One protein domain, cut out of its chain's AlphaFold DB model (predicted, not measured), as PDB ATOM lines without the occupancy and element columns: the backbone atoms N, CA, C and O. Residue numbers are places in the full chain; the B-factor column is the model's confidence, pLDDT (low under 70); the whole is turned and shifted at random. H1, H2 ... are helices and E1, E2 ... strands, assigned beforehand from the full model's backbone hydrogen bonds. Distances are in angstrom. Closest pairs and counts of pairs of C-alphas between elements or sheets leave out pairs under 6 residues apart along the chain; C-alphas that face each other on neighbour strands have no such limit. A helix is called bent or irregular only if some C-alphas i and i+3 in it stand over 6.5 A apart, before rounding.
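This is residues 378 to 462 of the 667 residues of the protein "MAM domain-containing protein" of Emiliania huxleyi (UniProt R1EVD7). Two short parallel strands, E1 and E2, make the middle of a flat model, with H4 beside E2 and the H2 and H3 stretch on the other side. Residues 447 to 462, without a named element, fold back beyond H4. The 85 printed residues run H1 E1 H2 H3 E2 H4, mostly helix; they are only just compact, close to loose (radius of gyration of the C-alphas 14.3 A), spanning 36 by 34 by 18 A.

H1 is residues 378 to 382, with C-alpha 378 at (-7.018, -2.655, 26.470); E1 is residues 389 to 392; H2 is residues 402 to 408; H3 is residues 411 to 419, irregular, with C-alphas 412 and 415 7.2 A apart; E2 is residues 424 to 427; H4 is residues 431 to 446, 22.3 A from first to last C-alpha, with C-alpha 446 at (6.631, 13.553, 24.827).

E1, H2, H3 and E2 form a strand-helix-strand unit, parallel neighbour strands joined through helices, its crossover right-handed. N 425 and O 389 are 2.8 A apart, within hydrogen-bond range. H2 and H3 are close but not clearly touching; their closest C-alphas, Arg 406 and Arg 414, are 6.3 A apart. The closest C-alphas of E2 and H4, Ala 425 and Ser 437, are 5.7 A apart. H1 and H4 are apart. Every O i to N i+4 pair is within range in H1 and H2, 3 of 5 in H3, 11 of 12 in H4.

The printed part has no cut and no long link between named elements. Asp 396 and Gly 454 have the C-alphas farthest apart, 39.3 A. Residues 378, 379 and 398 are under pLDDT 70.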
ATOM      1  N   ARG A 378      -5.794  -2.729  27.286       64.44
ATOM      2  CA  ARG A 378      -7.018  -2.655  26.470       64.44
ATOM      3  C   ARG A 378      -7.655  -1.260  26.559       64.44
ATOM      4  O   ARG A 378      -7.874  -0.628  25.531       64.44
ATOM      5  N   ALA A 379      -7.812  -0.723  27.770       62.06
ATOM      6  CA  ALA A 379      -8.346   0.619  27.998       62.06
ATOM      7  C   ALA A 379      -7.450   1.739  27.422       62.06
ATOM      8  O   ALA A 379      -7.950   2.762  26.955       62.06
ATOM      9  N   ALA A 380      -6.123   1.575  27.431       70.62
ATOM     10  CA  ALA A 380      -5.207   2.535  26.813       70.62
ATOM     11  C   ALA A 380      -5.323   2.540  25.278       70.62
ATOM     12  O   ALA A 380      -5.358   3.621  24.687       70.62
ATOM     13  N   LEU A 381      -5.447   1.361  24.657       74.75
ATOM     14  CA  LEU A 381      -5.690   1.198  23.219       74.75
ATOM     15  C   LEU A 381      -7.044   1.794  22.800       74.75
ATOM     16  O   LEU A 381      -7.095   2.578  21.856       74.75
ATOM     17  N   GLU A 382      -8.120   1.498  23.535       73.88
ATOM     18  CA  GLU A 382      -9.469   2.043  23.294       73.88
ATOM     19  C   GLU A 382      -9.514   3.578  23.387       73.88
ATOM     20  O   GLU A 382     -10.227   4.232  22.629       73.88
ATOM     21  N   MET A 383      -8.719   4.173  24.283       75.94
ATOM     22  CA  MET A 383      -8.577   5.629  24.415       75.94
ATOM     23  C   MET A 383      -7.557   6.248  23.440       75.94
ATOM     24  O   MET A 383      -7.281   7.445  23.549       75.94
ATOM     25  N   GLY A 384      -6.954   5.469  22.535       78.69
ATOM     26  CA  GLY A 384      -5.939   5.947  21.589       78.69
ATOM     27  C   GLY A 384      -4.679   6.516  22.252       78.69
ATOM     28  O   GLY A 384      -4.029   7.401  21.691       78.69
ATOM     29  N   LYS A 385      -4.344   6.069  23.469       80.88
ATOM     30  CA  LYS A 385      -3.188   6.577  24.221       80.88
ATOM     31  C   LYS A 385      -1.882   5.988  23.676       80.88
ATOM     32  O   LYS A 385      -1.859   4.819  23.292       80.88
ATOM     33  N   PRO A 386      -0.778   6.757  23.680       82.69
ATOM     34  CA  PRO A 386       0.513   6.242  23.252       82.69
ATOM     35  C   PRO A 386       1.018   5.174  24.222       82.69
ATOM     36  O   PRO A 386       1.018   5.388  25.436       82.69
ATOM     37  N   LEU A 387       1.474   4.043  23.684       84.69
ATOM     38  CA  LEU A 387       2.144   2.998  24.451       84.69
ATOM     39  C   LEU A 387       3.654   3.042  24.185       84.69
ATOM     40  O   LEU A 387       4.098   3.394  23.093       84.69
ATOM     41  N   VAL A 388       4.436   2.651  25.189       88.00
ATOM     42  CA  VAL A 388       5.878   2.402  25.075       88.00
ATOM     43  C   VAL A 388       6.129   1.020  25.661       88.00
ATOM     44  O   VAL A 388       5.712   0.744  26.788       88.00
ATOM     45  N   LEU A 389       6.774   0.138  24.902       88.69
ATOM     46  CA  LEU A 389       7.097  -1.209  25.363       88.69
ATOM     47  C   LEU A 389       8.393  -1.150  26.172       88.69
ATOM     48  O   LEU A 389       9.435  -0.783  25.636       88.69
ATOM     49  N   VAL A 390       8.349  -1.517  27.452       89.62
ATOM     50  CA  VAL A 390       9.555  -1.612  28.288       89.62
ATOM     51  C   VAL A 390       9.941  -3.079  28.435       89.62
ATOM     52  O   VAL A 390       9.173  -3.875  28.977       89.62
ATOM     53  N   HIS A 391      11.124  -3.432  27.936       88.75
ATOM     54  CA  HIS A 391      11.634  -4.803  27.889       88.75
ATOM     55  C   HIS A 391      12.772  -4.985  28.897       88.75
ATOM     56  O   HIS A 391      13.830  -4.390  28.741       88.75
ATOM     57  N   GLU A 392      12.568  -5.783  29.948       88.56
ATOM     58  CA  GLU A 392      13.635  -6.125  30.901       88.56
ATOM     59  C   GLU A 392      14.673  -7.037  30.231       88.56
ATOM     60  O   GLU A 392      14.334  -8.125  29.764       88.56
ATOM     61  N   ALA A 393      15.936  -6.603  30.212       84.06
ATOM     62  CA  ALA A 393      17.033  -7.346  29.593       84.06
ATOM     63  C   ALA A 393      17.565  -8.506  30.456       84.06
ATOM     64  O   ALA A 393      18.239  -9.387  29.930       84.06
ATOM     65  N   ASP A 394      17.305  -8.496  31.769       79.50
ATOM     66  CA  ASP A 394      17.808  -9.475  32.741       79.50
ATOM     67  C   ASP A 394      16.788 -10.620  32.971       79.50
ATOM     68  O   ASP A 394      15.740 -10.390  33.595       79.50
ATOM     69  N   PRO A 395      17.065 -11.865  32.519       76.81
ATOM     70  CA  PRO A 395      16.164 -13.003  32.716       76.81
ATOM     71  C   PRO A 395      15.888 -13.309  34.196       76.81
ATOM     72  O   PRO A 395      14.747 -13.592  34.570       76.81
ATOM     73  N   ASP A 396      16.880 -13.130  35.075       76.12
ATOM     74  CA  ASP A 396      16.755 -13.363  36.522       76.12
ATOM     75  C   ASP A 396      15.910 -12.282  37.225       76.12
ATOM     76  O   ASP A 396      15.729 -12.309  38.451       76.12
ATOM     77  N   LYS A 397      15.420 -11.284  36.481       76.62
ATOM     78  CA  LYS A 397      14.481 -10.247  36.942       76.62
ATOM     79  C   LYS A 397      13.140 -10.302  36.208       76.62
ATOM     80  O   LYS A 397      12.317  -9.404  36.385       76.62
ATOM     81  N   GLY A 398      12.887 -11.373  35.453       69.62
ATOM     82  CA  GLY A 398      11.665 -11.554  34.670       69.62
ATOM     83  C   GLY A 398      11.724 -10.916  33.282       69.62
ATOM     84  O   GLY A 398      10.672 -10.630  32.705       69.62
ATOM     85  N   GLY A 399      12.933 -10.681  32.766       78.31
ATOM     86  CA  GLY A 399      13.173 -10.555  31.336       78.31
ATOM     87  C   GLY A 399      12.947 -11.885  30.612       78.31
ATOM     88  O   GLY A 399      13.011 -12.960  31.203       78.31
ATOM     89  N   GLY A 400      12.672 -11.798  29.318       77.25
ATOM     90  CA  GLY A 400      12.462 -12.933  28.420       77.25
ATOM     91  C   GLY A 400      12.570 -12.452  26.979       77.25
ATOM     92  O   GLY A 400      12.567 -11.244  26.732       77.25
ATOM     93  N   THR A 401      12.694 -13.348  26.010       82.19
ATOM     94  CA  THR A 401      12.719 -12.952  24.596       82.19
ATOM     95  C   THR A 401      11.383 -12.331  24.179       82.19
ATOM     96  O   THR A 401      10.324 -12.650  24.723       82.19
ATOM     97  N   LEU A 402      11.397 -11.464  23.161       82.12
ATOM     98  CA  LEU A 402      10.156 -10.899  22.613       82.12
ATOM     99  C   LEU A 402       9.208 -11.984  22.074       82.12
ATOM    100  O   LEU A 402       7.995 -11.799  22.109       82.12
ATOM    101  N   ALA A 403       9.742 -13.125  21.622       83.75
ATOM    102  CA  ALA A 403       8.949 -14.274  21.196       83.75
ATOM    103  C   ALA A 403       8.204 -14.931  22.373       83.75
ATOM    104  O   ALA A 403       6.999 -15.161  22.275       83.75
ATOM    105  N   GLU A 404       8.885 -15.165  23.501       80.88
ATOM    106  CA  GLU A 404       8.271 -15.689  24.730       80.88
ATOM    107  C   GLU A 404       7.209 -14.717  25.264       80.88
ATOM    108  O   GLU A 404       6.053 -15.107  25.434       80.88
ATOM    109  N   LEU A 405       7.544 -13.428  25.398       81.62
ATOM    110  CA  LEU A 405       6.617 -12.387  25.866       81.62
ATOM    111  C   LEU A 405       5.390 -12.223  24.950       81.62
ATOM    112  O   LEU A 405       4.282 -11.973  25.432       81.62
ATOM    113  N   ARG A 406       5.553 -12.394  23.632       82.75
ATOM    114  CA  ARG A 406       4.434 -12.426  22.677       82.75
ATOM    115  C   ARG A 406       3.584 -13.688  22.839       82.75
ATOM    116  O   ARG A 406       2.364 -13.610  22.693       82.75
ATOM    117  N   SER A 407       4.193 -14.837  23.137       78.69
ATOM    118  CA  SER A 407       3.468 -16.097  23.353       78.69
ATOM    119  C   SER A 407       2.591 -16.048  24.611       78.69
ATOM    120  O   SER A 407       1.428 -16.446  24.545       78.69
ATOM    121  N   GLU A 408       3.092 -15.447  25.697       77.75
ATOM    122  CA  GLU A 408       2.357 -15.208  26.950       77.75
ATOM    123  C   GLU A 408       1.231 -14.168  26.803       77.75
ATOM    124  O   GLU A 408       0.265 -14.174  27.566       77.75
ATOM    125  N   CYS A 409       1.330 -13.264  25.824       71.12
ATOM    126  CA  CYS A 409       0.312 -12.251  25.567       71.12
ATOM    127  C   CYS A 409      -0.982 -12.875  24.993       71.12
ATOM    128  O   CYS A 409      -0.891 -13.691  24.069       71.12
ATOM    129  N   PRO A 410      -2.184 -12.474  25.467       76.38
ATOM    130  CA  PRO A 410      -3.460 -12.903  24.893       76.38
ATOM    131  C   PRO A 410      -3.553 -12.615  23.394       76.38
ATOM    132  O   PRO A 410      -3.214 -11.522  22.944       76.38
ATOM    133  N   GLU A 411      -4.047 -13.586  22.625       76.62
ATOM    134  CA  GLU A 411      -3.998 -13.568  21.157       76.62
ATOM    135  C   GLU A 411      -4.624 -12.313  20.534       76.62
ATOM    136  O   GLU A 411      -3.994 -11.680  19.689       76.62
ATOM    137  N   GLU A 412      -5.787 -11.895  21.044       75.62
ATOM    138  CA  GLU A 412      -6.504 -10.668  20.656       75.62
ATOM    139  C   GLU A 412      -5.645  -9.393  20.723       75.62
ATOM    140  O   GLU A 412      -5.871  -8.448  19.968       75.62
ATOM    141  N   LEU A 413      -4.672  -9.344  21.638       76.06
ATOM    142  CA  LEU A 413      -3.853  -8.160  21.903       76.06
ATOM    143  C   LEU A 413      -2.458  -8.235  21.270       76.06
ATOM    144  O   LEU A 413      -1.786  -7.205  21.189       76.06
ATOM    145  N   ARG A 414      -2.015  -9.407  20.784       83.12
ATOM    146  CA  ARG A 414      -0.659  -9.593  20.231       83.12
ATOM    147  C   ARG A 414      -0.355  -8.598  19.111       83.12
ATOM    148  O   ARG A 414       0.675  -7.935  19.164       83.12
ATOM    149  N   ALA A 415      -1.268  -8.445  18.150       85.75
ATOM    150  CA  ALA A 415      -1.090  -7.505  17.045       85.75
ATOM    151  C   ALA A 415      -1.070  -6.042  17.523       85.75
ATOM    152  O   ALA A 415      -0.170  -5.280  17.174       85.75
ATOM    153  N   ALA A 416      -2.010  -5.662  18.393       84.00
ATOM    154  CA  ALA A 416      -2.124  -4.296  18.903       84.00
ATOM    155  C   ALA A 416      -0.954  -3.864  19.813       84.00
ATOM    156  O   ALA A 416      -0.695  -2.668  19.942       84.00
ATOM    157  N   ILE A 417      -0.254  -4.813  20.445       83.81
ATOM    158  CA  ILE A 417       0.881  -4.547  21.344       83.81
ATOM    159  C   ILE A 417       2.230  -4.703  20.634       83.81
ATOM    160  O   ILE A 417       3.108  -3.875  20.847       83.81
ATOM    161  N   PHE A 418       2.426  -5.734  19.810       86.25
ATOM    162  CA  PHE A 418       3.744  -6.050  19.242       86.25
ATOM    163  C   PHE A 418       3.896  -5.662  17.766       86.25
ATOM    164  O   PHE A 418       5.012  -5.369  17.348       86.25
ATOM    165  N   ASP A 419       2.808  -5.612  16.989       88.00
ATOM    166  CA  ASP A 419       2.860  -5.327  15.542       88.00
ATOM    167  C   ASP A 419       2.471  -3.877  15.199       88.00
ATOM    168  O   ASP A 419       2.730  -3.401  14.098       88.00
ATOM    169  N   ALA A 420       1.901  -3.137  16.156       85.62
ATOM    170  CA  ALA A 420       1.483  -1.742  15.997       85.62
ATOM    171  C   ALA A 420       2.641  -0.715  15.942       85.62
ATOM    172  O   ALA A 420       2.389   0.488  15.888       85.62
ATOM    173  N   GLY A 421       3.903  -1.160  15.968       85.44
ATOM    174  CA  GLY A 421       5.072  -0.284  15.820       85.44
ATOM    175  C   GLY A 421       5.324   0.662  17.001       85.44
ATOM    176  O   GLY A 421       5.888   1.740  16.813       85.44
ATOM    177  N   TRP A 422       4.897   0.293  18.214       87.44
ATOM    178  CA  TRP A 422       5.179   1.086  19.412       87.44
ATOM    179  C   TRP A 422       6.690   1.178  19.683       87.44
ATOM    180  O   TRP A 422       7.405   0.185  19.517       87.44
ATOM    181  N   PRO A 423       7.193   2.335  20.151       87.38
ATOM    182  CA  PRO A 423       8.586   2.473  20.553       87.38
ATOM    183  C   PRO A 423       8.908   1.507  21.698       87.38
ATOM    184  O   PRO A 423       8.146   1.381  22.662       87.38
ATOM    185  N   MET A 424      10.054   0.837  21.591       87.12
ATOM    186  CA  MET A 424      10.530  -0.134  22.570       87.12
ATOM    187  C   MET A 424      11.792   0.378  23.264       87.12
ATOM    188  O   MET A 424      12.787   0.693  22.615       87.12
ATOM    189  N   ALA A 425      11.760   0.416  24.593       90.06
ATOM    190  CA  ALA A 425      12.898   0.742  25.436       90.06
ATOM    191  C   ALA A 425      13.384  -0.519  26.159       90.06
ATOM    192  O   ALA A 425      12.665  -1.100  26.976       90.06
ATOM    193  N   VAL A 426      14.627  -0.921  25.895       90.12
ATOM    194  CA  VAL A 426      15.289  -1.970  26.678       90.12
ATOM    195  C   VAL A 426      15.665  -1.395  28.043       90.12
ATOM    196  O   VAL A 426      16.234  -0.304  28.138       90.12
ATOM    197  N   TRP A 427      15.319  -2.104  29.110       90.19
ATOM    198  CA  TRP A 427      15.611  -1.759  30.494       90.19
ATOM    199  C   TRP A 427      16.763  -2.615  31.013       90.19
ATOM    200  O   TRP A 427      16.693  -3.842  31.010       90.19
ATOM    201  N   HIS A 428      17.813  -1.951  31.491       88.19
ATOM    202  CA  HIS A 428      18.975  -2.587  32.105       88.19
ATOM    203  C   HIS A 428      19.010  -2.295  33.611       88.19
ATOM    204  O   HIS A 428      18.520  -1.269  34.084       88.19
ATOM    205  N   ARG A 429      19.635  -3.172  34.401       86.06
ATOM    206  CA  ARG A 429      19.723  -3.027  35.869       86.06
ATOM    207  C   ARG A 429      20.905  -2.181  36.366       86.06
ATOM    208  O   ARG A 429      21.083  -2.035  37.570       86.06
ATOM    209  N   ILE A 430      21.670  -1.592  35.448       86.38
ATOM    210  CA  ILE A 430      22.852  -0.761  35.711       86.38
ATOM    211  C   ILE A 430      22.491   0.720  35.505       86.38
ATOM    212  O   ILE A 430      22.007   1.095  34.437       86.38
ATOM    213  N   GLU A 431      22.774   1.563  36.501       86.81
ATOM    214  CA  GLU A 431      22.380   2.985  36.574       86.81
ATOM    215  C   GLU A 431      22.700   3.794  35.301       86.81
ATOM    216  O   GLU A 431      21.838   4.492  34.767       86.81
ATOM    217  N   ALA A 432      23.914   3.657  34.758       86.50
ATOM    218  CA  ALA A 432      24.334   4.383  33.557       86.50
ATOM    219  C   ALA A 432      23.448   4.084  32.329       86.50
ATOM    220  O   ALA A 432      23.152   4.985  31.547       86.50
ATOM    221  N   PHE A 433      22.986   2.839  32.184       90.88
ATOM    222  CA  PHE A 433      22.098   2.424  31.097       90.88
ATOM    223  C   PHE A 433      20.623   2.751  31.392       90.88
ATOM    224  O   PHE A 433      19.877   3.057  30.461       90.88
ATOM    225  N   GLN A 434      20.211   2.776  32.667       90.44
ATOM    226  CA  GLN A 434      18.862   3.200  33.078       90.44
ATOM    227  C   GLN A 434      18.557   4.640  32.682       90.44
ATOM    228  O   GLN A 434      17.441   4.924  32.254       90.44
ATOM    229  N   HIS A 435      19.539   5.542  32.767       88.44
ATOM    230  CA  HIS A 435      19.375   6.919  32.296       88.44
ATOM    231  C   HIS A 435      18.986   6.976  30.808       88.44
ATOM    232  O   HIS A 435      18.043   7.681  30.453       88.44
ATOM    233  N   VAL A 436      19.621   6.174  29.948       89.38
ATOM    234  CA  VAL A 436      19.252   6.096  28.522       89.38
ATOM    235  C   VAL A 436      17.868   5.479  28.333       89.38
ATOM    236  O   VAL A 436      17.060   6.040  27.598       89.38
ATOM    237  N   SER A 437      17.540   4.391  29.040       90.81
ATOM    238  CA  SER A 437      16.196   3.794  28.987       90.81
ATOM    239  C   SER A 437      15.108   4.806  29.377       90.81
ATOM    240  O   SER A 437      14.096   4.924  28.690       90.81
ATOM    241  N   LEU A 438      15.329   5.584  30.443       90.06
ATOM    242  CA  LEU A 438      14.417   6.639  30.894       90.06
ATOM    243  C   LEU A 438      14.304   7.791  29.890       90.06
ATOM    244  O   LEU A 438      13.201   8.299  29.695       90.06
ATOM    245  N   LYS A 439      15.407   8.186  29.238       89.06
ATOM    246  CA  LYS A 439      15.395   9.193  28.166       89.06
ATOM    247  C   LYS A 439      14.535   8.730  26.988       89.06
ATOM    248  O   LYS A 439      13.614   9.453  26.622       89.06
ATOM    249  N   VAL A 440      14.759   7.514  26.483       88.94
ATOM    250  CA  VAL A 440      13.985   6.922  25.372       88.94
ATOM    251  C   VAL A 440      12.492   6.832  25.714       88.94
ATOM    252  O   VAL A 440      11.652   7.200  24.897       88.94
ATOM    253  N   ILE A 441      12.138   6.402  26.933       90.44
ATOM    254  CA  ILE A 441      10.734   6.348  27.381       90.44
ATOM    255  C   ILE A 441      10.119   7.753  27.452       90.44
ATOM    256  O   ILE A 441       8.995   7.961  26.992       90.44
ATOM    257  N   ALA A 442      10.831   8.725  28.029       90.56
ATOM    258  CA  ALA A 442      10.332  10.090  28.169       90.56
ATOM    259  C   ALA A 442      10.135  10.769  26.807       90.56
ATOM    260  O   ALA A 442       9.098  11.387  26.582       90.56
ATOM    261  N   GLU A 443      11.090  10.615  25.896       90.56
ATOM    262  CA  GLU A 443      11.028  11.108  24.520       90.56
ATOM    263  C   GLU A 443       9.847  10.509  23.753       90.56
ATOM    264  O   GLU A 443       8.985  11.248  23.277       90.56
ATOM    265  N   ALA A 444       9.738   9.177  23.742       89.50
ATOM    266  CA  ALA A 444       8.646   8.449  23.103       89.50
ATOM    267  C   ALA A 444       7.253   8.910  23.569       89.50
ATOM    268  O   ALA A 444       6.321   8.975  22.765       89.50
ATOM    269  N   LEU A 445       7.099   9.254  24.852       88.81
ATOM    270  CA  LEU A 445       5.856   9.810  25.390       88.81
ATOM    271  C   LEU A 445       5.658  11.284  25.007       88.81
ATOM    272  O   LEU A 445       4.550  11.672  24.636       88.81
ATOM    273  N   LEU A 446       6.704  12.113  25.094       88.75
ATOM    274  CA  LEU A 446       6.631  13.553  24.827       88.75
ATOM    275  C   LEU A 446       6.316  13.859  23.358       88.75
ATOM    276  O   LEU A 446       5.448  14.700  23.108       88.75
ATOM    277  N   LEU A 447       6.929  13.136  22.414       89.94
ATOM    278  CA  LEU A 447       6.674  13.241  20.967       89.94
ATOM    279  C   LEU A 447       5.218  12.915  20.585       89.94
ATOM    280  O   LEU A 447       4.720  13.344  19.547       89.94
ATOM    281  N   LYS A 448       4.493  12.182  21.439       85.62
ATOM    282  CA  LYS A 448       3.063  11.881  21.264       85.62
ATOM    283  C   LYS A 448       2.140  12.893  21.953       85.62
ATOM    284  O   LYS A 448       0.921  12.740  21.895       85.62
ATOM    285  N   THR A 449       2.678  13.934  22.594       85.75
ATOM    286  CA  THR A 449       1.866  15.021  23.165       85.75
ATOM    287  C   THR A 449       1.647  16.156  22.154       85.75
ATOM    288  O   THR A 449       2.555  16.465  21.385       85.75
ATOM    289  N   PRO A 450       0.509  16.880  22.205       86.44
ATOM    290  CA  PRO A 450       0.227  17.991  21.284       86.44
ATOM    291  C   PRO A 450       1.257  19.130  21.284       86.44
ATOM    292  O   PRO A 450       1.248  19.957  20.381       86.44
ATOM    293  N   LYS A 451       2.117  19.212  22.311       86.56
ATOM    294  CA  LYS A 451       3.136  20.260  22.439       86.56
ATOM    295  C   LYS A 451       4.358  20.021  21.541       86.56
ATOM    296  O   LYS A 451       4.980  20.995  21.136       86.56
ATOM    297  N   PHE A 452       4.691  18.762  21.267       87.25
ATOM    298  CA  PHE A 452       5.842  18.352  20.451       87.25
ATOM    299  C   PHE A 452       5.382  17.608  19.186       87.25
ATOM    300  O   PHE A 452       6.104  16.791  18.625       87.25
ATOM    301  N   ALA A 453       4.141  17.855  18.756       81.69
ATOM    302  CA  ALA A 453       3.561  17.220  17.585       81.69
ATOM    303  C   ALA A 453       4.249  17.725  16.307       81.69
ATOM    304  O   ALA A 453       4.119  18.899  15.962       81.69
ATOM    305  N   GLY A 454       4.940  16.823  15.607       82.75
ATOM    306  CA  GLY A 454       5.708  17.127  14.395       82.75
ATOM    307  C   GLY A 454       7.218  17.275  14.614       82.75
ATOM    308  O   GLY A 454       7.921  17.502  13.638       82.75
ATOM    309  N   GLU A 455       7.705  17.131  15.848       88.62
ATOM    310  CA  GLU A 455       9.128  16.898  16.123       88.62
ATOM    311  C   GLU A 455       9.449  15.399  15.957       88.62
ATOM    312  O   GLU A 455       8.601  14.556  16.263       88.62
ATOM    313  N   ASP A 456      10.668  15.068  15.520       85.19
ATOM    314  CA  ASP A 456      11.140  13.677  15.375       85.19
ATOM    315  C   ASP A 456      12.078  13.229  16.522       85.19
ATOM    316  O   ASP A 456      12.129  12.046  16.850       85.19
ATOM    317  N   GLU A 457      12.790  14.166  17.162       87.88
ATOM    318  CA  GLU A 457      13.726  13.933  18.279       87.88
ATOM    319  C   GLU A 457      13.652  15.107  19.274       87.88
ATOM    320  O   GLU A 457      13.323  16.236  18.901       87.88
ATOM    321  N   LEU A 458      13.958  14.871  20.552       87.62
ATOM    322  CA  LEU A 458      14.017  15.896  21.595       87.62
ATOM    323  C   LEU A 458      15.393  15.898  22.284       87.62
ATOM    324  O   LEU A 458      15.826  14.863  22.795       87.62
ATOM    325  N   PRO A 459      16.056  17.065  22.440       86.19
ATOM    326  CA  PRO A 459      17.328  17.173  23.152       86.19
ATOM    327  C   PRO A 459      17.103  17.061  24.669       86.19
ATOM    328  O   PRO A 459      17.139  18.039  25.416       86.19
ATOM    329  N   LEU A 460      16.799  15.849  25.132       86.56
ATOM    330  CA  LEU A 460      16.635  15.518  26.541       86.56
ATOM    331  C   LEU A 460      17.996  15.232  27.178       86.56
ATOM    332  O   LEU A 460      18.805  14.485  26.622       86.56
ATOM    333  N   CYS A 461      18.217  15.761  28.377       81.56
ATOM    334  CA  CYS A 461      19.407  15.498  29.178       81.56
ATOM    335  C   CYS A 461      19.043  15.093  30.612       81.56
ATOM    336  O   CYS A 461      18.066  15.586  31.198       81.56
ATOM    337  N   ILE A 462      19.844  14.192  31.190       82.94
ATOM    338  CA  ILE A 462      19.694  13.743  32.578       82.94
ATOM    339  C   ILE A 462      20.908  14.209  33.404       82.94
ATOM    340  O   ILE A 462      22.055  13.934  33.043       82.94
TER     341      ILE A 462